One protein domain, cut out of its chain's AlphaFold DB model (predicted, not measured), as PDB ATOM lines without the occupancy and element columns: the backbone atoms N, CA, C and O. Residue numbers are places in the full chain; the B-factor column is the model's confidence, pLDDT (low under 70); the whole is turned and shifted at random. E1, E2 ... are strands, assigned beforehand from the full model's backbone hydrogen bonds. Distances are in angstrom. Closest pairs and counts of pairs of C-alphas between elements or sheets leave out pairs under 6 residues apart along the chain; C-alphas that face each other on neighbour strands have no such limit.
ATOM      1  N   GLN A  35     100.460 -82.754 -34.024       65.25
ATOM      2  CA  GLN A  35     101.305 -81.949 -33.123       65.25
ATOM      3  C   GLN A  35     100.529 -81.203 -32.017       65.25
ATOM      4  O   GLN A  35     101.133 -80.709 -31.065       65.25
ATOM      5  N   TYR A  36      99.207 -81.070 -32.162       67.19
ATOM      6  CA  TYR A  36      98.337 -80.376 -31.210       67.19
ATOM      7  C   TYR A  36      97.631 -81.321 -30.228       67.19
ATOM      8  O   TYR A  36      96.775 -80.860 -29.470       67.19
ATOM      9  N   TYR A  37      97.980 -82.611 -30.234       65.31
ATOM     10  CA  TYR A  37      97.464 -83.608 -29.299       65.31
ATOM     11  C   TYR A  37      98.614 -84.315 -28.590       65.31
ATOM     12  O   TYR A  37      99.647 -84.627 -29.175       65.31
ATOM     13  N   SER A  38      98.421 -84.580 -27.303       63.72
ATOM     14  CA  SER A  38      99.374 -85.325 -26.475       63.72
ATOM     15  C   SER A  38      99.232 -86.848 -26.601       63.72
ATOM     16  O   SER A  38     100.113 -87.589 -26.169       63.72
ATOM     17  N   THR A  39      98.125 -87.316 -27.190       65.19
ATOM     18  CA  THR A  39      97.803 -88.738 -27.370       65.19
ATOM     19  C   THR A  39      98.242 -89.205 -28.757       65.19
ATOM     20  O   THR A  39      97.912 -88.556 -29.747       65.19
ATOM     21  N   SER A  40      98.970 -90.320 -28.836       66.56
ATOM     22  CA  SER A  40      99.348 -90.976 -30.094       66.56
ATOM     23  C   SER A  40      98.330 -92.046 -30.490       66.56
ATOM     24  O   SER A  40      97.659 -92.606 -29.624       66.56
ATOM     25  N   ALA A  41      98.268 -92.383 -31.782       73.81
ATOM     26  CA  ALA A  41      97.637 -93.629 -32.201       73.81
ATOM     27  C   ALA A  41      98.361 -94.820 -31.548       73.81
ATOM     28  O   ALA A  41      99.584 -94.789 -31.371       73.81
ATOM     29  N   THR A  42      97.613 -95.852 -31.174       81.56
ATOM     30  CA  THR A  42      98.157 -97.109 -30.649       81.56
ATOM     31  C   THR A  42      97.986 -98.207 -31.683       81.56
ATOM     32  O   THR A  42      96.990 -98.239 -32.400       81.56
ATOM     33  N   ILE A  43      98.973 -99.100 -31.775       83.50
ATOM     34  CA  ILE A  43      98.937-100.256 -32.671       83.50
ATOM     35  C   ILE A  43      98.956-101.515 -31.812       83.50
ATOM     36  O   ILE A  43      99.857-101.689 -30.989       83.50
ATOM     37  N   THR A  44      97.993-102.401 -32.040       86.44
ATOM     38  CA  THR A  44      97.899-103.707 -31.392       86.44
ATOM     39  C   THR A  44      97.890-104.789 -32.464       86.44
ATOM     40  O   THR A  44      97.078-104.761 -33.384       86.44
ATOM     41  N   ALA A  45      98.787-105.768 -32.364       81.44
ATOM     42  CA  ALA A  45      98.760-106.911 -33.267       81.44
ATOM     43  C   ALA A  45      97.668-107.903 -32.837       81.44
ATOM     44  O   ALA A  45      97.712-108.420 -31.720       81.44
ATOM     45  N   ILE A  46      96.716-108.179 -33.731       82.06
ATOM     46  CA  ILE A  46      95.714-109.243 -33.557       82.06
ATOM     47  C   ILE A  46      96.283-110.555 -34.097       82.06
ATOM     48  O   ILE A  46      96.261-111.574 -33.410       82.06
ATOM     49  N   ASN A  47      96.836-110.500 -35.312       82.75
ATOM     50  CA  ASN A  47      97.648-111.558 -35.891       82.75
ATOM     51  C   ASN A  47      98.939-110.932 -36.447       82.75
ATOM     52  O   ASN A  47      98.873-110.258 -37.473       82.75
ATOM     53  N   PRO A  48     100.089-111.073 -35.767       79.06
ATOM     54  CA  PRO A  48     101.311-110.373 -36.161       79.06
ATOM     55  C   PRO A  48     101.985-110.971 -37.402       79.06
ATOM     56  O   PRO A  48     102.729-110.259 -38.076       79.06
ATOM     57  N   ASP A  49     101.725-112.244 -37.710       86.19
ATOM     58  CA  ASP A  49     102.516-113.004 -38.673       86.19
ATOM     59  C   ASP A  49     101.717-113.330 -39.939       86.19
ATOM     60  O   ASP A  49     100.601-113.846 -39.879       86.19
ATOM     61  N   LEU A  50     102.329-113.074 -41.100       89.12
ATOM     62  CA  LEU A  50     101.840-113.541 -42.396       89.12
ATOM     63  C   LEU A  50     102.463-114.907 -42.693       89.12
ATOM     64  O   LEU A  50     103.645-115.003 -43.037       89.12
ATOM     65  N   LEU A  51     101.675-115.972 -42.555       90.00
ATOM     66  CA  LEU A  51     102.185-117.340 -42.618       90.00
ATOM     67  C   LEU A  51     101.835-118.016 -43.939       90.00
ATOM     68  O   LEU A  51     100.718-118.463 -44.169       90.00
ATOM     69  N   PHE A  52     102.849-118.213 -44.781       89.69
ATOM     70  CA  PHE A  52     102.691-119.010 -45.993       89.69
ATOM     71  C   PHE A  52     102.763-120.516 -45.726       89.69
ATOM     72  O   PHE A  52     102.456-121.280 -46.624       89.69
ATOM     73  N   GLY A  53     103.164-121.008 -44.550       88.50
ATOM     74  CA  GLY A  53     103.276-122.450 -44.267       88.50
ATOM     75  C   GLY A  53     104.295-123.200 -45.156       88.50
ATOM     76  O   GLY A  53     105.185-122.580 -45.733       88.50
ATOM     77  N   PRO A  54     104.203-124.540 -45.299       87.06
ATOM     78  CA  PRO A  54     105.175-125.312 -46.075       87.06
ATOM     79  C   PRO A  54     105.059-125.042 -47.583       87.06
ATOM     80  O   PRO A  54     103.952-124.986 -48.130       87.06
ATOM     81  N   VAL A  55     106.213-124.925 -48.245       86.25
ATOM     82  CA  VAL A  55     106.364-124.665 -49.685       86.25
ATOM     83  C   VAL A  55     107.357-125.674 -50.257       86.25
ATOM     84  O   VAL A  55     108.422-125.886 -49.679       86.25
ATOM     85  N   ILE A  56     107.019-126.315 -51.376       85.56
ATOM     86  CA  ILE A  56     107.934-127.228 -52.075       85.56
ATOM     87  C   ILE A  56     108.544-126.476 -53.259       85.56
ATOM     88  O   ILE A  56     107.818-125.887 -54.054       85.56
ATOM     89  N   ALA A  57     109.869-126.527 -53.393       85.38
ATOM     90  CA  ALA A  57     110.593-125.842 -54.461       85.38
ATOM     91  C   ALA A  57     110.037-126.192 -55.855       85.38
ATOM     92  O   ALA A  57     109.825-127.363 -56.186       85.38
ATOM     93  N   GLY A  58     109.800-125.162 -56.672       79.44
ATOM     94  CA  GLY A  58     109.232-125.300 -58.015       79.44
ATOM     95  C   GLY A  58     107.726-125.581 -58.063       79.44
ATOM     96  O   GLY A  58     107.213-125.905 -59.137       79.44
ATOM     97  N   GLN A  59     107.006-125.482 -56.941       86.94
ATOM     98  CA  GLN A  59     105.544-125.524 -56.955       86.94
ATOM     99  C   GLN A  59     104.920-124.236 -57.507       86.94
ATOM    100  O   GLN A  59     105.587-123.201 -57.578       86.94
ATOM    101  N   PRO A  60     103.629-124.292 -57.899       89.62
ATOM    102  CA  PRO A  60     102.858-123.096 -58.206       89.62
ATOM    103  C   PRO A  60     102.929-122.059 -57.074       89.62
ATOM    104  O   PRO A  60     103.159-122.442 -55.921       89.62
ATOM    105  N   PRO A  61     102.703-120.768 -57.386       92.56
ATOM    106  CA  PRO A  61     102.662-119.718 -56.380       92.56
ATOM    107  C   PRO A  61     101.730-120.080 -55.227       92.56
ATOM    108  O   PRO A  61     100.657-120.651 -55.438       92.56
ATOM    109  N   LYS A  62     102.157-119.743 -54.013       93.81
ATOM    110  CA  LYS A  62     101.357-119.922 -52.807       93.81
ATOM    111  C   LYS A  62     100.825-118.577 -52.362       93.81
ATOM    112  O   LYS A  62     101.596-117.633 -52.214       93.81
ATOM    113  N   GLU A  63      99.523-118.519 -52.145       95.06
ATOM    114  CA  GLU A  63      98.801-117.302 -51.809       95.06
ATOM    115  C   GLU A  63      98.181-117.422 -50.420       95.06
ATOM    116  O   GLU A  63      97.704-118.489 -50.028       95.06
ATOM    117  N   VAL A  64      98.235-116.318 -49.686       93.56
ATOM    118  CA  VAL A  64      97.458-116.070 -48.480       93.56
ATOM    119  C   VAL A  64      96.478-114.968 -48.850       93.56
ATOM    120  O   VAL A  64      96.896-113.850 -49.154       93.56
ATOM    121  N   GLU A  65      95.192-115.303 -48.867       94.00
ATOM    122  CA  GLU A  65      94.108-114.365 -49.171       94.00
ATOM    123  C   GLU A  65      93.780-113.516 -47.933       94.00
ATOM    124  O   GLU A  65      93.986-113.948 -46.794       94.00
ATOM    125  N   ILE A  66      93.251-112.310 -48.147       92.88
ATOM    126  CA  ILE A  66      92.929-111.345 -47.082       92.88
ATOM    127  C   ILE A  66      91.956-111.898 -46.019       92.88
ATOM    128  O   ILE A  66      92.034-111.515 -44.854       92.88
ATOM    129  N   ASP A  67      91.068-112.819 -46.393       89.81
ATOM    130  CA  ASP A  67      90.038-113.428 -45.542       89.81
ATOM    131  C   ASP A  67      90.364-114.872 -45.114       89.81
ATOM    132  O   ASP A  67      89.569-115.514 -44.426       89.81
ATOM    133  N   SER A  68      91.553-115.379 -45.460       84.62
ATOM    134  CA  SER A  68      91.961-116.772 -45.211       84.62
ATOM    135  C   SER A  68      92.208-117.116 -43.734       84.62
ATOM    136  O   SER A  68      92.331-118.289 -43.387       84.62
ATOM    137  N   GLY A  69      92.291-116.113 -42.857       84.50
ATOM    138  CA  GLY A  69      92.673-116.265 -41.448       84.50
ATOM    139  C   GLY A  69      94.186-116.350 -41.203       84.50
ATOM    140  O   GLY A  69      94.615-116.105 -40.080       84.50
ATOM    141  N   ASP A  70      94.986-116.612 -42.243       87.19
ATOM    142  CA  ASP A  70      96.458-116.620 -42.199       87.19
ATOM    143  C   ASP A  70      97.074-115.247 -42.557       87.19
ATOM    144  O   ASP A  70      98.294-115.066 -42.510       87.19
ATOM    145  N   ALA A  71      96.232-114.270 -42.916       90.44
ATOM    146  CA  ALA A  71      96.632-112.883 -43.129       90.44
ATOM    147  C   ALA A  71      97.034-112.218 -41.804       90.44
ATOM    148  O   ALA A  71      96.400-112.442 -40.767       90.44
ATOM    149  N   ALA A  72      98.050-111.354 -41.842       91.12
ATOM    150  CA  ALA A  72      98.416-110.561 -40.676       91.12
ATOM    151  C   ALA A  72      97.435-109.393 -40.513       91.12
ATOM    152  O   ALA A  72      97.040-108.751 -41.488       91.12
ATOM    153  N   ILE A  73      97.036-109.133 -39.270       91.69
ATOM    154  CA  ILE A  73      96.028-108.137 -38.911       91.69
ATOM    155  C   ILE A  73      96.556-107.290 -37.760       91.69
ATOM    156  O   ILE A  73      96.847-107.801 -36.671       91.69
ATOM    157  N   LEU A  74      96.619-105.981 -37.991       90.44
ATOM    158  CA  LEU A  74      96.918-104.984 -36.972       90.44
ATOM    159  C   LEU A  74      95.693-104.116 -36.718       90.44
ATOM    160  O   LEU A  74      95.059-103.637 -37.651       90.44
ATOM    161  N   GLU A  75      95.388-103.888 -35.451       90.81
ATOM    162  CA  GLU A  75      94.439-102.877 -35.013       90.81
ATOM    163  C   GLU A  75      95.181-101.572 -34.739       90.81
ATOM    164  O   GLU A  75      96.218-101.557 -34.075       90.81
ATOM    165  N   ILE A  76      94.637-100.478 -35.250       90.12
ATOM    166  CA  ILE A  76      95.094 -99.119 -35.003       90.12
ATOM    167  C   ILE A  76      93.956 -98.402 -34.286       90.12
ATOM    168  O   ILE A  76      92.886 -98.196 -34.861       90.12
ATOM    169  N   GLU A  77      94.183 -98.000 -33.040       89.38
ATOM    170  CA  GLU A  77      93.233 -97.187 -32.284       89.38
ATOM    171  C   GLU A  77      93.668 -95.721 -32.298       89.38
ATOM    172  O   GLU A  77      94.843 -95.380 -32.125       89.38
ATOM    173  N   GLY A  78      92.710 -94.820 -32.495       87.44
ATOM    174  CA  GLY A  78      93.009 -93.398 -32.564       87.44
ATOM    175  C   GLY A  78      91.786 -92.496 -32.594       87.44
ATOM    176  O   GLY A  78      90.647 -92.949 -32.554       87.44
ATOM    177  N   LEU A  79      92.016 -91.184 -32.649       86.00
ATOM    178  CA  LEU A  79      90.934 -90.202 -32.652       86.00
ATOM    179  C   LEU A  79      90.162 -90.221 -33.989       86.00
ATOM    180  O   LEU A  79      90.777 -90.123 -35.049       86.00
ATOM    181  N   PRO A  80      88.815 -90.261 -33.974       85.19
ATOM    182  CA  PRO A  80      88.003 -90.518 -35.171       85.19
ATOM    183  C   PRO A  80      88.063 -89.437 -36.254       85.19
ATOM    184  O   PRO A  80      87.675 -89.687 -37.395       85.19
ATOM    185  N   PHE A  81      88.497 -88.230 -35.894       81.19
ATOM    186  CA  PHE A  81      88.559 -87.054 -36.767       81.19
ATOM    187  C   PHE A  81      89.981 -86.735 -37.249       81.19
ATOM    188  O   PHE A  81      90.154 -85.744 -37.958       81.19
ATOM    189  N   LEU A  82      90.979 -87.525 -36.841       82.88
ATOM    190  CA  LEU A  82      92.339 -87.429 -37.358       82.88
ATOM    191  C   LEU A  82      92.542 -88.434 -38.488       82.88
ATOM    192  O   LEU A  82      91.886 -89.478 -38.557       82.88
ATOM    193  N   ASP A  83      93.476 -88.092 -39.364       85.69
ATOM    194  CA  ASP A  83      93.977 -89.008 -40.371       85.69
ATOM    195  C   ASP A  83      95.307 -89.582 -39.878       85.69
ATOM    196  O   ASP A  83      96.037 -88.948 -39.113       85.69
ATOM    197  N   VAL A  84      95.621 -90.796 -40.310       84.88
ATOM    198  CA  VAL A  84      96.887 -91.459 -40.020       84.88
ATOM    199  C   VAL A  84      97.695 -91.639 -41.289       84.88
ATOM    200  O   VAL A  84      97.162 -91.954 -42.353       84.88
ATOM    201  N   ILE A  85      98.997 -91.445 -41.162       85.50
ATOM    202  CA  ILE A  85      99.988 -91.818 -42.152       85.50
ATOM    203  C   ILE A  85     100.538 -93.174 -41.740       85.50
ATOM    204  O   ILE A  85     101.050 -93.324 -40.630       85.50
ATOM    205  N   ILE A  86     100.429 -94.142 -42.645       84.62
ATOM    206  CA  ILE A  86     101.023 -95.464 -42.487       84.62
ATOM    207  C   ILE A  86     102.257 -95.539 -43.381       84.62
ATOM    208  O   ILE A  86     102.179 -95.355 -44.602       84.62
ATOM    209  N   GLU A  87     103.391 -95.836 -42.762       85.62
ATOM    210  CA  GLU A  87     104.648 -96.131 -43.435       85.62
ATOM    211  C   GLU A  87     105.034 -97.583 -43.149       85.62
ATOM    212  O   GLU A  87     105.062 -98.024 -42.003       85.62
ATOM    213  N   ILE A  88     105.300 -98.347 -44.210       85.12
ATOM    214  CA  ILE A  88     105.689 -99.755 -44.111       85.12
ATOM    215  C   ILE A  88     107.061 -99.900 -44.747       85.12
ATOM    216  O   ILE A  88     107.253 -99.593 -45.925       85.12
ATOM    217  N   THR A  89     108.015-100.384 -43.964       86.56
ATOM    218  CA  THR A  89     109.398-100.602 -44.386       86.56
ATOM    219  C   THR A  89     109.811-102.044 -44.115       86.56
ATOM    220  O   THR A  89     109.200-102.743 -43.314       86.56
ATOM    221  N   GLY A  90     110.833-102.532 -44.811       81.25
ATOM    222  CA  GLY A  90     111.314-103.900 -44.643       81.25
ATOM    223  C   GLY A  90     112.519-104.188 -45.527       81.25
ATOM    224  O   GLY A  90     112.763-103.492 -46.518       81.25
ATOM    225  N   ALA A  91     113.294-105.212 -45.176       71.19
ATOM    226  CA  ALA A  91     114.452-105.612 -45.969       71.19
ATOM    227  C   ALA A  91     114.012-106.085 -47.365       71.19
ATOM    228  O   ALA A  91     113.173-106.971 -47.504       71.19
ATOM    229  N   GLY A  92     114.560-105.465 -48.414       73.19
ATOM    230  CA  GLY A  92     114.221-105.797 -49.801       73.19
ATOM    231  C   GLY A  92     112.824-105.355 -50.254       73.19
ATOM    232  O   GLY A  92     112.474-105.612 -51.405       73.19
ATOM    233  N   LEU A  93     112.050-104.676 -49.396       83.00
ATOM    234  CA  LEU A  93     110.732-104.147 -49.733       83.00
ATOM    235  C   LEU A  93     110.862-102.937 -50.670       83.00
ATOM    236  O   LEU A  93     111.643-102.019 -50.425       83.00
ATOM    237  N   THR A  94     110.079-102.929 -51.744       83.56
ATOM    238  CA  THR A  94     109.934-101.783 -52.653       83.56
ATOM    239  C   THR A  94     108.472-101.348 -52.722       83.56
ATOM    240  O   THR A  94     107.974-100.741 -51.783       83.56
ATOM    241  N   ILE A  95     107.764-101.664 -53.806       83.81
ATOM    242  CA  ILE A  95     106.342-101.354 -53.982       83.81
ATOM    243  C   ILE A  95     105.603-102.679 -54.005       83.81
ATOM    244  O   ILE A  95     105.681-103.389 -55.007       83.81
ATOM    245  N   ASN A  96     104.943-103.024 -52.898       84.25
ATOM    246  CA  ASN A  96     104.206-104.280 -52.729       84.25
ATOM    247  C   ASN A  96     105.044-105.539 -53.039       84.25
ATOM    248  O   ASN A  96     104.494-106.610 -53.232       84.25
ATOM    249  N   ASN A  97     106.372-105.440 -53.113       90.38
ATOM    250  CA  ASN A  97     107.264-106.535 -53.485       90.38
ATOM    251  C   ASN A  97     108.448-106.563 -52.533       90.38
ATOM    252  O   ASN A  97     109.011-105.509 -52.237       90.38
ATOM    253  N   GLY A  98     108.844-107.757 -52.111       90.38
ATOM    254  CA  GLY A  98     109.993-107.983 -51.250       90.38
ATOM    255  C   GLY A  98     110.568-109.381 -51.412       90.38
ATOM    256  O   GLY A  98     110.278-110.094 -52.377       90.38
ATOM    257  N   PHE A  99     111.390-109.771 -50.443       91.81
ATOM    258  CA  PHE A  99     111.976-111.101 -50.380       91.81
ATOM    259  C   PHE A  99     111.849-111.665 -48.969       91.81
ATOM    260  O   PHE A  99     112.061-110.950 -47.993       91.81
ATOM    261  N   LEU A 100     111.547-112.957 -48.886       91.00
ATOM    262  CA  LEU A 100     111.815-113.762 -47.701       91.00
ATOM    263  C   LEU A 100     113.237-114.311 -47.816       91.00
ATOM    264  O   LEU A 100     113.644-114.740 -48.899       91.00
ATOM    265  N   TYR A 101     113.978-114.315 -46.720       91.44
ATOM    266  CA  TYR A 101     115.367-114.759 -46.664       91.44
ATOM    267  C   TYR A 101     115.460-116.052 -45.874       91.44
ATOM    268  O   TYR A 101     114.750-116.218 -44.887       91.44
ATOM    269  N   LEU A 102     116.324-116.964 -46.314       91.00
ATOM    270  CA  LEU A 102     116.631-118.173 -45.558       91.00
ATOM    271  C   LEU A 102     117.125-117.776 -44.157       91.00
ATOM    272  O   LEU A 102     117.951-116.869 -44.033       91.00
ATOM    273  N   ASP A 103     116.613-118.443 -43.123       87.31
ATOM    274  CA  ASP A 103     116.973-118.178 -41.730       87.31
ATOM    275  C   ASP A 103     118.502-118.150 -41.549       87.31
ATOM    276  O   ASP A 103     119.233-119.029 -42.019       87.31
ATOM    277  N   GLY A 104     118.986-117.091 -40.900       78.75
ATOM    278  CA  GLY A 104     120.409-116.815 -40.715       78.75
ATOM    279  C   GLY A 104     121.137-116.181 -41.911       78.75
ATOM    280  O   GLY A 104     122.331-115.908 -41.780       78.75
ATOM    281  N   ASP A 105     120.465-115.896 -43.037       83.88
ATOM    282  CA  ASP A 105     121.083-115.359 -44.265       83.88
ATOM    283  C   ASP A 105     120.356-114.124 -44.853       83.88
ATOM    284  O   ASP A 105     120.070-114.010 -46.047       83.88
ATOM    285  N   ALA A 106     120.081-113.134 -43.998       76.69
ATOM    286  CA  ALA A 106     119.398-111.887 -44.373       76.69
ATOM    287  C   ALA A 106     120.171-110.998 -45.375       76.69
ATOM    288  O   ALA A 106     119.611-110.058 -45.942       76.69
ATOM    289  N   ALA A 107     121.466-111.257 -45.590       80.62
ATOM    290  CA  ALA A 107     122.300-110.519 -46.542       80.62
ATOM    291  C   ALA A 107     122.326-111.163 -47.938       80.62
ATOM    292  O   ALA A 107     123.003-110.659 -48.841       80.62
ATOM    293  N   CYS A 108     121.621-112.279 -48.123       83.56
ATOM    294  CA  CYS A 108     121.741-113.051 -49.336       83.56
ATOM    295  C   CYS A 108     121.120-112.366 -50.558       83.56
ATOM    296  O   CYS A 108     120.054-111.749 -50.510       83.56
ATOM    297  N   THR A 109     121.797-112.486 -51.698       85.56
ATOM    298  CA  THR A 109     121.400-111.831 -52.957       85.56
ATOM    299  C   THR A 109     121.169-112.814 -54.104       85.56
ATOM    300  O   THR A 109     120.776-112.401 -55.198       85.56
ATOM    301  N   THR A 110     121.382-114.108 -53.870       90.56
ATOM    302  CA  THR A 110     121.204-115.184 -54.849       90.56
ATOM    303  C   THR A 110     119.814-115.812 -54.732       90.56
ATOM    304  O   THR A 110     119.089-115.573 -53.774       90.56
ATOM    305  N   VAL A 111     119.378-116.544 -55.760       90.25
ATOM    306  CA  VAL A 111     118.025-117.140 -55.806       90.25
ATOM    307  C   VAL A 111     117.864-118.314 -54.843       90.25
ATOM    308  O   VAL A 111     116.763-118.584 -54.400       90.25
ATOM    309  N   ASP A 112     118.942-118.997 -54.478       91.69
ATOM    310  CA  ASP A 112     118.903-120.201 -53.651       91.69
ATOM    311  C   ASP A 112     118.514-119.918 -52.188       91.69
ATOM    312  O   ASP A 112     117.877-120.734 -51.531       91.69
ATOM    313  N   CYS A 113     118.800-118.720 -51.701       90.25
ATOM    314  CA  CYS A 113     118.623-118.281 -50.314       90.25
ATOM    315  C   CYS A 113     117.546-117.193 -50.136       90.25
ATOM    316  O   CYS A 113     117.372-116.686 -49.029       90.25
ATOM    317  N   ARG A 114     116.805-116.822 -51.195       92.31
ATOM    318  CA  ARG A 114     115.691-115.862 -51.098       92.31
ATOM    319  C   ARG A 114     114.481-116.276 -51.930       92.31
ATOM    320  O   ARG A 114     114.635-116.805 -53.030       92.31
ATOM    321  N   ILE A 115     113.286-115.966 -51.442       92.81
ATOM    322  CA  ILE A 115     112.013-116.228 -52.122       92.81
ATOM    323  C   ILE A 115     111.315-114.888 -52.386       92.81
ATOM    324  O   ILE A 115     111.084-114.140 -51.435       92.81
ATOM    325  N   PRO A 116     110.982-114.549 -53.645       93.25
ATOM    326  CA  PRO A 116     110.173-113.374 -53.949       93.25
ATOM    327  C   PRO A 116     108.795-113.453 -53.286       93.25
ATOM    328  O   PRO A 116     108.122-114.486 -53.362       93.25
ATOM    329  N   VAL A 117     108.370-112.338 -52.700       93.00
ATOM    330  CA  VAL A 117     107.038-112.158 -52.120       93.00
ATOM    331  C   VAL A 117     106.396-110.892 -52.674       93.00
ATOM    332  O   VAL A 117     107.038-109.843 -52.763       93.00
ATOM    333  N   THR A 118     105.125-110.990 -53.040       94.44
ATOM    334  CA  THR A 118     104.267-109.854 -53.371       94.44
ATOM    335  C   THR A 118     103.281-109.660 -52.228       94.44
ATOM    336  O   THR A 118     102.524-110.569 -51.905       94.44
ATOM    337  N   TYR A 119     103.311-108.486 -51.610       93.06
ATOM    338  CA  TYR A 119     102.454-108.094 -50.499       93.06
ATOM    339  C   TYR A 119     101.218-107.347 -50.998       93.06
ATOM    340  O   TYR A 119     101.317-106.440 -51.823       93.06
ATOM    341  N   GLY A 120     100.064-107.702 -50.453       93.75
ATOM    342  CA  GLY A 120      98.848-106.907 -50.492       93.75
ATOM    343  C   GLY A 120      98.643-106.202 -49.158       93.75
ATOM    344  O   GLY A 120      98.919-106.772 -48.099       93.75
ATOM    345  N   PHE A 121      98.167-104.962 -49.218       93.19
ATOM    346  CA  PHE A 121      97.814-104.178 -48.044       93.19
ATOM    347  C   PHE A 121      96.415-103.617 -48.223       93.19
ATOM    348  O   PHE A 121      96.110-103.046 -49.271       93.19
ATOM    349  N   ALA A 122      95.585-103.752 -47.196       93.44
ATOM    350  CA  ALA A 122      94.243-103.197 -47.197       93.44
ATOM    351  C   ALA A 122      93.883-102.662 -45.814       93.44
ATOM    352  O   ALA A 122      94.346-103.190 -44.807       93.44
ATOM    353  N   PHE A 123      93.061-101.619 -45.751       92.00
ATOM    354  CA  PHE A 123      92.593-101.058 -44.482       92.00
ATOM    355  C   PHE A 123      91.068-101.109 -44.381       92.00
ATOM    356  O   PHE A 123      90.372-100.839 -45.358       92.00
ATOM    357  N   ASP A 124      90.548-101.394 -43.193       93.12
ATOM    358  CA  ASP A 124      89.132-101.275 -42.848       93.12
ATOM    359  C   ASP A 124      88.950-100.193 -41.782       93.12
ATOM    360  O   ASP A 124      89.403-100.322 -40.643       93.12
ATOM    361  N   ASN A 125      88.275 -99.109 -42.155       91.06
ATOM    362  CA  ASN A 125      87.919 -97.995 -41.276       91.06
ATOM    363  C   ASN A 125      86.398 -97.799 -41.175       91.06
ATOM    364  O   ASN A 125      85.905 -96.680 -40.992       91.06
ATOM    365  N   SER A 126      85.635 -98.885 -41.324       86.25
ATOM    366  CA  SER A 126      84.175 -98.890 -41.203       86.25
ATOM    367  C   SER A 126      83.666 -98.548 -39.795       86.25
ATOM    368  O   SER A 126      82.481 -98.244 -39.638       86.25
ATOM    369  N   GLY A 127      84.543 -98.547 -38.783       76.50
ATOM    370  CA  GLY A 127      84.189 -98.321 -37.378       76.50
ATOM    371  C   GLY A 127      83.624 -99.567 -36.691       76.50
ATOM    372  O   GLY A 127      82.933 -99.453 -35.676       76.50
ATOM    373  N   GLY A 128      83.873-100.750 -37.264       78.50
ATOM    374  CA  GLY A 128      83.594-102.033 -36.631       78.50
ATOM    375  C   GLY A 128      84.445-102.266 -35.379       78.50
ATOM    376  O   GLY A 128      85.478-101.640 -35.173       78.50
ATOM    377  N   THR A 129      84.002-103.197 -34.533       81.44
ATOM    378  CA  THR A 129      84.761-103.658 -33.347       81.44
ATOM    379  C   THR A 129      85.617-104.891 -33.640       81.44
ATOM    380  O   THR A 129      86.277-105.410 -32.746       81.44
ATOM    381  N   MET A 130      85.561-105.390 -34.874       85.12
ATOM    382  CA  MET A 130      86.248-106.583 -35.352       85.12
ATOM    383  C   MET A 130      86.726-106.331 -36.786       85.12
ATOM    384  O   MET A 130      86.037-105.603 -37.507       85.12
ATOM    385  N   PRO A 131      87.844-106.943 -37.209       85.75
ATOM    386  CA  PRO A 131      88.336-106.833 -38.576       85.75
ATOM    387  C   PRO A 131      87.342-107.433 -39.580       85.75
ATOM    388  O   PRO A 131      86.944-108.591 -39.437       85.75
ATOM    389  N   ASP A 132      86.975-106.668 -40.616       89.75
ATOM    390  CA  ASP A 132      86.133-107.128 -41.727       89.75
ATOM    391  C   ASP A 132      86.829-106.917 -43.083       89.75
ATOM    392  O   ASP A 132      86.795-105.840 -43.684       89.75
ATOM    393  N   ALA A 133      87.427-107.992 -43.603       90.06
ATOM    394  CA  ALA A 133      88.107-107.991 -44.898       90.06
ATOM    395  C   ALA A 133      87.185-107.604 -46.073       90.06
ATOM    396  O   ALA A 133      87.664-107.112 -47.091       90.06
ATOM    397  N   THR A 134      85.861-107.766 -45.950       88.88
ATOM    398  CA  THR A 134      84.913-107.420 -47.027       88.88
ATOM    399  C   THR A 134      84.704-105.915 -47.183       88.88
ATOM    400  O   THR A 134      84.234-105.458 -48.228       88.88
ATOM    401  N   GLN A 135      85.024-105.141 -46.141       88.31
ATOM    402  CA  GLN A 135      84.980-103.678 -46.150       88.31
ATOM    403  C   GLN A 135      86.356-103.049 -46.371       88.31
ATOM    404  O   GLN A 135      86.444-101.823 -46.492       88.31
ATOM    405  N   ALA A 136      87.407-103.869 -46.431       90.38
ATOM    406  CA  ALA A 136      88.765-103.399 -46.576       90.38
ATOM    407  C   ALA A 136      88.999-102.766 -47.959       90.38
ATOM    408  O   ALA A 136      88.415-103.161 -48.971       90.38
ATOM    409  N   VAL A 137      89.851-101.747 -47.988       89.44
ATOM    410  CA  VAL A 137      90.227-101.017 -49.198       89.44
ATOM    411  C   VAL A 137      91.713-101.204 -49.451       89.44
ATOM    412  O   VAL A 137      92.537-100.834 -48.612       89.44
ATOM    413  N   ASP A 138      92.034-101.744 -50.624       91.00
ATOM    414  CA  ASP A 138      93.409-101.997 -51.047       91.00
ATOM    415  C   ASP A 138      94.212-100.711 -51.213       91.00
ATOM    416  O   ASP A 138      93.711 -99.660 -51.635       91.00
ATOM    417  N   PHE A 139      95.510-100.830 -50.959       88.44
ATOM    418  CA  PHE A 139      96.455 -99.768 -51.207       88.44
ATOM    419  C   PHE A 139      97.849-100.257 -51.579       88.44
ATOM    420  O   PHE A 139      98.232-101.414 -51.415       88.44
ATOM    421  N   THR A 140      98.627 -99.308 -52.084       85.00
ATOM    422  CA  THR A 140     100.035 -99.488 -52.410       85.00
ATOM    423  C   THR A 140     100.877 -98.713 -51.413       85.00
ATOM    424  O   THR A 140     100.499 -97.619 -51.009       85.00
ATOM    425  N   ILE A 141     102.028 -99.257 -51.035       76.31
ATOM    426  CA  ILE A 141     102.913 -98.624 -50.051       76.31
ATOM    427  C   ILE A 141     103.447 -97.255 -50.520       76.31
ATOM    428  O   ILE A 141     103.852 -97.126 -51.679       76.31
ATOM    429  N   ASN A 142     103.568 -96.329 -49.548       63.78
ATOM    430  CA  ASN A 142     104.678 -95.376 -49.325       63.78
ATOM    431  C   ASN A 142     104.389 -93.861 -49.473       63.78
ATOM    432  O   ASN A 142     104.298 -93.356 -50.593       63.78
ATOM    433  N   PRO A 143     104.472 -93.106 -48.360       74.38
ATOM    434  CA  PRO A 143     103.543 -93.209 -47.235       74.38
ATOM    435  C   PRO A 143     102.105 -93.001 -47.712       74.38
ATOM    436  O   PRO A 143     101.871 -92.325 -48.719       74.38
ATOM    437  N   VAL A 144     101.127 -93.544 -46.988       83.50
ATOM    438  CA  VAL A 144      99.727 -93.316 -47.357       83.50
ATOM    439  C   VAL A 144      98.911 -92.775 -46.200       83.50
ATOM    440  O   VAL A 144      99.028 -93.224 -45.063       83.50
ATOM    441  N   LEU A 145      98.094 -91.780 -46.537       83.69
ATOM    442  CA  LEU A 145      97.166 -91.112 -45.647       83.69
ATOM    443  C   LEU A 145      95.806 -91.813 -45.675       83.69
ATOM    444  O   LEU A 145      95.174 -91.897 -46.732       83.69
ATOM    445  N   TYR A 146      95.319 -92.219 -44.505       82.81
ATOM    446  CA  TYR A 146      93.991 -92.799 -44.337       82.81
ATOM    447  C   TYR A 146      93.228 -92.118 -43.212       82.81
ATOM    448  O   TYR A 146      93.797 -91.842 -42.158       82.81
ATOM    449  N   PRO A 147      91.924 -91.874 -43.387       87.75
ATOM    450  CA  PRO A 147      91.112 -91.380 -42.294       87.75
ATOM    451  C   PRO A 147      90.822 -92.507 -41.299       87.75
ATOM    452  O   PRO A 147      90.461 -93.611 -41.713       87.75
ATOM    453  N   MET A 148      90.887 -92.206 -39.997       86.94
ATOM    454  CA  MET A 148      90.518 -93.160 -38.935       86.94
ATOM    455  C   MET A 148      89.061 -93.630 -39.043       86.94
ATOM    456  O   MET A 148      88.728 -94.733 -38.627       86.94
ATOM    457  N   THR A 149      88.191 -92.808 -39.639       87.75
ATOM    458  CA  THR A 149      86.790 -93.149 -39.909       87.75
ATOM    459  C   THR A 149      86.469 -92.959 -41.386       87.75
ATOM    460  O   THR A 149      86.777 -91.914 -41.970       87.75
ATOM    461  N   ARG A 150      85.780 -93.928 -41.994       85.69
ATOM    462  CA  ARG A 150      85.342 -93.842 -43.392       85.69
ATOM    463  C   ARG A 150      84.527 -92.572 -43.644       85.69
ATOM    464  O   ARG A 150      83.456 -92.360 -43.074       85.69
ATOM    465  N   ARG A 151      85.003 -91.730 -44.563       77.94
ATOM    466  CA  ARG A 151      84.283 -90.524 -44.997       77.94
ATOM    467  C   ARG A 151      83.158 -90.919 -45.952       77.94
ATOM    468  O   ARG A 151      83.374 -91.663 -46.907       77.94
ATOM    469  N   THR A 152      81.952 -90.410 -45.714       71.81
ATOM    470  CA  THR A 152      80.824 -90.634 -46.629       71.81
ATOM    471  C   THR A 152      81.091 -89.916 -47.951       71.81
ATOM    472  O   THR A 152      81.386 -88.720 -47.964       71.81
ATOM    473  N   ALA A 153      80.983 -90.631 -49.072       67.88
ATOM    474  CA  ALA A 153      81.186 -90.048 -50.394       67.88
ATOM    475  C   ALA A 153      80.201 -88.887 -50.636       67.88
ATOM    476  O   ALA A 153      78.991 -89.049 -50.494       67.88
ATOM    477  N   TYR A 181      98.521-109.359 -46.573       95.19
ATOM    478  CA  TYR A 181      98.345-110.638 -47.243       95.19
ATOM    479  C   TYR A 181      99.329-110.707 -48.409       95.19
ATOM    480  O   TYR A 181     100.130-109.787 -48.602       95.19
ATOM    481  N   GLY A 182      99.340-111.789 -49.180       95.31
ATOM    482  CA  GLY A 182     100.266-111.826 -50.300       95.31
ATOM    483  C   GLY A 182     100.460-113.170 -50.956       95.31
ATOM    484  O   GLY A 182      99.766-114.149 -50.695       95.31
ATOM    485  N   THR A 183     101.464-113.208 -51.818       96.06
ATOM    486  CA  THR A 183     101.795-114.367 -52.635       96.06
ATOM    487  C   THR A 183     103.299-114.551 -52.682       96.06
ATOM    488  O   THR A 183     104.049-113.587 -52.829       96.06
ATOM    489  N   ILE A 184     103.751-115.798 -52.622       94.94
ATOM    490  CA  ILE A 184     105.150-116.173 -52.826       94.94
ATOM    491  C   ILE A 184     105.292-117.111 -54.013       94.94
ATOM    492  O   ILE A 184     104.387-117.881 -54.336       94.94
ATOM    493  N   THR A 185     106.460-117.078 -54.649       92.62
ATOM    494  CA  THR A 185     106.811-118.010 -55.727       92.62
ATOM    495  C   THR A 185     108.173-118.633 -55.442       92.62
ATOM    496  O   THR A 185     109.178-117.929 -55.442       92.62
ATOM    497  N   SER A 186     108.212-119.946 -55.203       90.75
ATOM    498  CA  SER A 186     109.468-120.682 -54.997       90.75
ATOM    499  C   SER A 186     110.086-121.144 -56.317       90.75
ATOM    500  O   SER A 186     109.388-121.686 -57.176       90.75
ATOM    501  N   ASP A 187     111.401-121.026 -56.435       91.94
ATOM    502  CA  ASP A 187     112.219-121.524 -57.538       91.94
ATOM    503  C   ASP A 187     112.800-122.919 -57.206       91.94
ATOM    504  O   ASP A 187     113.122-123.189 -56.047       91.94
ATOM    505  N   PRO A 188     112.975-123.830 -58.184       92.38
ATOM    506  CA  PRO A 188     113.672-125.104 -57.974       92.38
ATOM    507  C   PRO A 188     115.090-124.988 -57.388       92.38
ATOM    508  O   PRO A 188     115.591-125.959 -56.825       92.38
ATOM    509  N   ALA A 189     115.751-123.838 -57.542       92.50
ATOM    510  CA  ALA A 189     117.065-123.559 -56.977       92.50
ATOM    511  C   ALA A 189     117.031-123.172 -55.488       92.50
ATOM    512  O   ALA A 189     118.096-123.129 -54.871       92.50
ATOM    513  N   ASN A 190     115.857-122.891 -54.904       92.44
ATOM    514  CA  ASN A 190     115.738-122.567 -53.482       92.44
ATOM    515  C   ASN A 190     116.197-123.737 -52.597       92.44
ATOM    516  O   ASN A 190     115.793-124.886 -52.789       92.44
ATOM    517  N   GLN A 191     117.028-123.434 -51.602       91.56
ATOM    518  CA  GLN A 191     117.456-124.387 -50.587       91.56
ATOM    519  C   GLN A 191     116.291-124.745 -49.655       91.56
ATOM    520  O   GLN A 191     115.346-123.983 -49.463       91.56
ATOM    521  N   ALA A 192     116.347-125.931 -49.053       88.81
ATOM    522  CA  ALA A 192     115.364-126.316 -48.048       88.81
ATOM    523  C   ALA A 192     115.658-125.607 -46.718       88.81
ATOM    524  O   ALA A 192     116.776-125.692 -46.211       88.81
ATOM    525  N   GLY A 193     114.649-124.969 -46.126       89.44
ATOM    526  CA  GLY A 193     114.770-124.313 -44.826       89.44
ATOM    527  C   GLY A 193     113.590-123.398 -44.511       89.44
ATOM    528  O   GLY A 193     112.617-123.348 -45.263       89.44
ATOM    529  N   ALA A 194     113.677-122.708 -43.375       90.75
ATOM    530  CA  ALA A 194     112.734-121.660 -43.003       90.75
ATOM    531  C   ALA A 194     113.128-120.350 -43.695       90.75
ATOM    532  O   ALA A 194     114.307-120.006 -43.717       90.75
ATOM    533  N   TYR A 195     112.149-119.645 -44.256       92.06
ATOM    534  CA  TYR A 195     112.348-118.341 -44.877       92.06
ATOM    535  C   TYR A 195     111.522-117.297 -44.135       92.06
ATOM    536  O   TYR A 195     110.327-117.504 -43.923       92.06
ATOM    537  N   GLU A 196     112.139-116.176 -43.780       90.56
ATOM    538  CA  GLU A 196     111.506-115.104 -43.020       90.56
ATOM    539  C   GLU A 196     111.924-113.716 -43.515       90.56
ATOM    540  O   GLU A 196     112.939-113.525 -44.188       90.56
ATOM    541  N   SER A 197     111.101-112.722 -43.206       87.69
ATOM    542  CA  SER A 197     111.455-111.312 -43.330       87.69
ATOM    543  C   SER A 197     110.671-110.519 -42.295       87.69
ATOM    544  O   SER A 197     109.591-110.936 -41.883       87.69
ATOM    545  N   THR A 198     111.200-109.370 -41.890       87.69
ATOM    546  CA  THR A 198     110.522-108.475 -40.951       87.69
ATOM    547  C   THR A 198     110.045-107.232 -41.686       87.69
ATOM    548  O   THR A 198     110.829-106.567 -42.371       87.69
ATOM    549  N   LEU A 199     108.762-106.916 -41.513       85.12
ATOM    550  CA  LEU A 199     108.184-105.629 -41.879       85.12
ATOM    551  C   LEU A 199     108.068-104.759 -40.625       85.12
ATOM    552  O   LEU A 199     107.644-105.227 -39.570       85.12
ATOM    553  N   THR A 200     108.420-103.488 -40.756       86.56
ATOM    554  CA  THR A 200     108.233-102.455 -39.737       86.56
ATOM    555  C   THR A 200     107.106-101.542 -40.192       86.56
ATOM    556  O   THR A 200     107.152-101.016 -41.304       86.56
ATOM    557  N   ILE A 201     106.108-101.355 -39.332       84.62
ATOM    558  CA  ILE A 201     104.927-100.537 -39.612       84.62
ATOM    559  C   ILE A 201     104.914 -99.378 -38.629       84.62
ATOM    560  O   ILE A 201     104.873 -99.579 -37.416       84.62
ATOM    561  N   GLU A 202     104.961 -98.169 -39.168       84.62
ATOM    562  CA  GLU A 202     104.893 -96.926 -38.422       84.62
ATOM    563  C   GLU A 202     103.572 -96.223 -38.734       84.62
ATOM    564  O   GLU A 202     103.172 -96.100 -39.892       84.62
ATOM    565  N   VAL A 203     102.882 -95.779 -37.682       82.12
ATOM    566  CA  VAL A 203     101.616 -95.049 -37.785       82.12
ATOM    567  C   VAL A 203     101.774 -93.723 -37.067       82.12
ATOM    568  O   VAL A 203     102.073 -93.678 -35.874       82.12
ATOM    569  N   THR A 204     101.554 -92.633 -37.792       82.06
ATOM    570  CA  THR A 204     101.638 -91.268 -37.258       82.06
ATOM    571  C   THR A 204     100.373 -90.493 -37.590       82.06
ATOM    572  O   THR A 204      99.721 -90.774 -38.589       82.06
ATOM    573  N   TYR A 205      99.990 -89.522 -36.761       81.19
ATOM    574  CA  TYR A 205      98.897 -88.619 -37.125       81.19
ATOM    575  C   TYR A 205      99.352 -87.599 -38.163       81.19
ATOM    576  O   TYR A 205     100.451 -87.040 -38.060       81.19
ATOM    577  N   ASN A 206      98.457 -87.329 -39.112       70.44
ATOM    578  CA  ASN A 206      98.470 -86.123 -39.929       70.44
ATOM    579  C   ASN A 206      97.496 -85.090 -39.368       70.44
ATOM    580  O   ASN A 206      96.506 -85.445 -38.695       70.44
TER     581      ASN A 206
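AT A GLANCE: This is residues 35 to 153 and 181 to 206 of the 206 residues of an uncharacterized protein of Bacteroidetes bacterium HLUCCA01 (UniProt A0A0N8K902). This is an elongated body of strands in which three small sheets are set loosely around the long axis: the strongly twisted branched sheet E2 E5 E6 E7 E9, built on the long strand E6; the three strands E8 E4 E10; and the pair E1 and E3. Toward one end, E1 with E3, E4 with E10, and the far part of E6 with E7 are different sides of the body, while the other end is made of E2, E9, E5 and the long links at residues 48 to 61 and 185 to 198. The printed part has 145 residues with no named helix and ten named strands, E1 to E10 in order along the chain; the class is all strand, though under half of the residues, 59, are in named strands. Neighbours are antiparallel throughout the three sheets. The whole is compact, with a radius of gyration of the C-alphas of 17.0 A, and its C-alphas span 52 by 30 by 24 A.

IN THESE COORDINATES: Start at Gln 35 and go on to C-alpha 42 at (98.157, -97.109, -30.649), where E1 begins; it covers residues 42 to 47 and is 15.4 A long. Next look for E2, residues 62 to 64, 7.0 A, and E3, residues 72 to 78, 19.7 A. E4 takes residues 83 to 90 over 23.3 A, and E5 takes residues 97 to 102 over 16.9 A. Find C-alpha 114 at (115.691, -115.862, -51.098); from there E6, the longest strand with 11 residues, runs 31.4 A to C-alpha 124 at (89.132, -101.275, -42.848). E7, residues 137 to 139, is 6.7 A long, and E8, residues 144 to 147, is 10.2 A long. After the cut, E9 is residues 181 to 184, 10.4 A, and E10 is residues 199 to 205, 20.0 A, ending at C-alpha 205 at (98.897, -88.619, -37.125).

HOW THE PARTS SIT: Begin at E6, which has three neighbours in staggered pairing: E5 at residues 114 to 118, E9 at 117 to 120 and E7 at 121 to 123. E5 lies on one side of E6 and E9 on the other side. E5, E6 and E7 form a meander, each strand the antiparallel neighbour of the one before, and E5 with E6 and E6 with E7 are hairpins. Look for N 98 and O 117 at 2.8 A between E5 and E6, N 137 and O 123 at 2.8 A between E6 and E7, and N 118 and O 183 at 2.8 A between E6 and E9. E2 is the antiparallel neighbour of E9, with N 64 and O 182 at 2.8 A. Residues 101 to 102 of E5 also pair, antiparallel, with residues 195 to 196. In the three-stranded sheet E4 is the inner strand, with N 87 and O 202 of E10 at 2.9 A and N 84 and O 146 of E8 at 2.8 A. E1 and E3 are antiparallel at 157 degrees, with N 44 and O 75 at 2.8 A. E3 and E6 are near each other. The closest C-alphas of E1 and E10 are those of Ile 43 and Val 203, 7.8 A apart. E3 and E10 are only just apart, at 8.2 A.

THE WHOLE: The two C-alphas farthest apart are those of Tyr 36 and Pro 188, at 54.3 A. Residues 154 to 180 are not printed, and C-alphas 153 and 181 are 27.0 A apart across the cut. The long links are E1 to E2, E5 to E6, E6 to E7 and E9 to E10. The mean pLDDT of the printed part is 85.8; look for values under 70 at residues 35 to 40, 142 and 153.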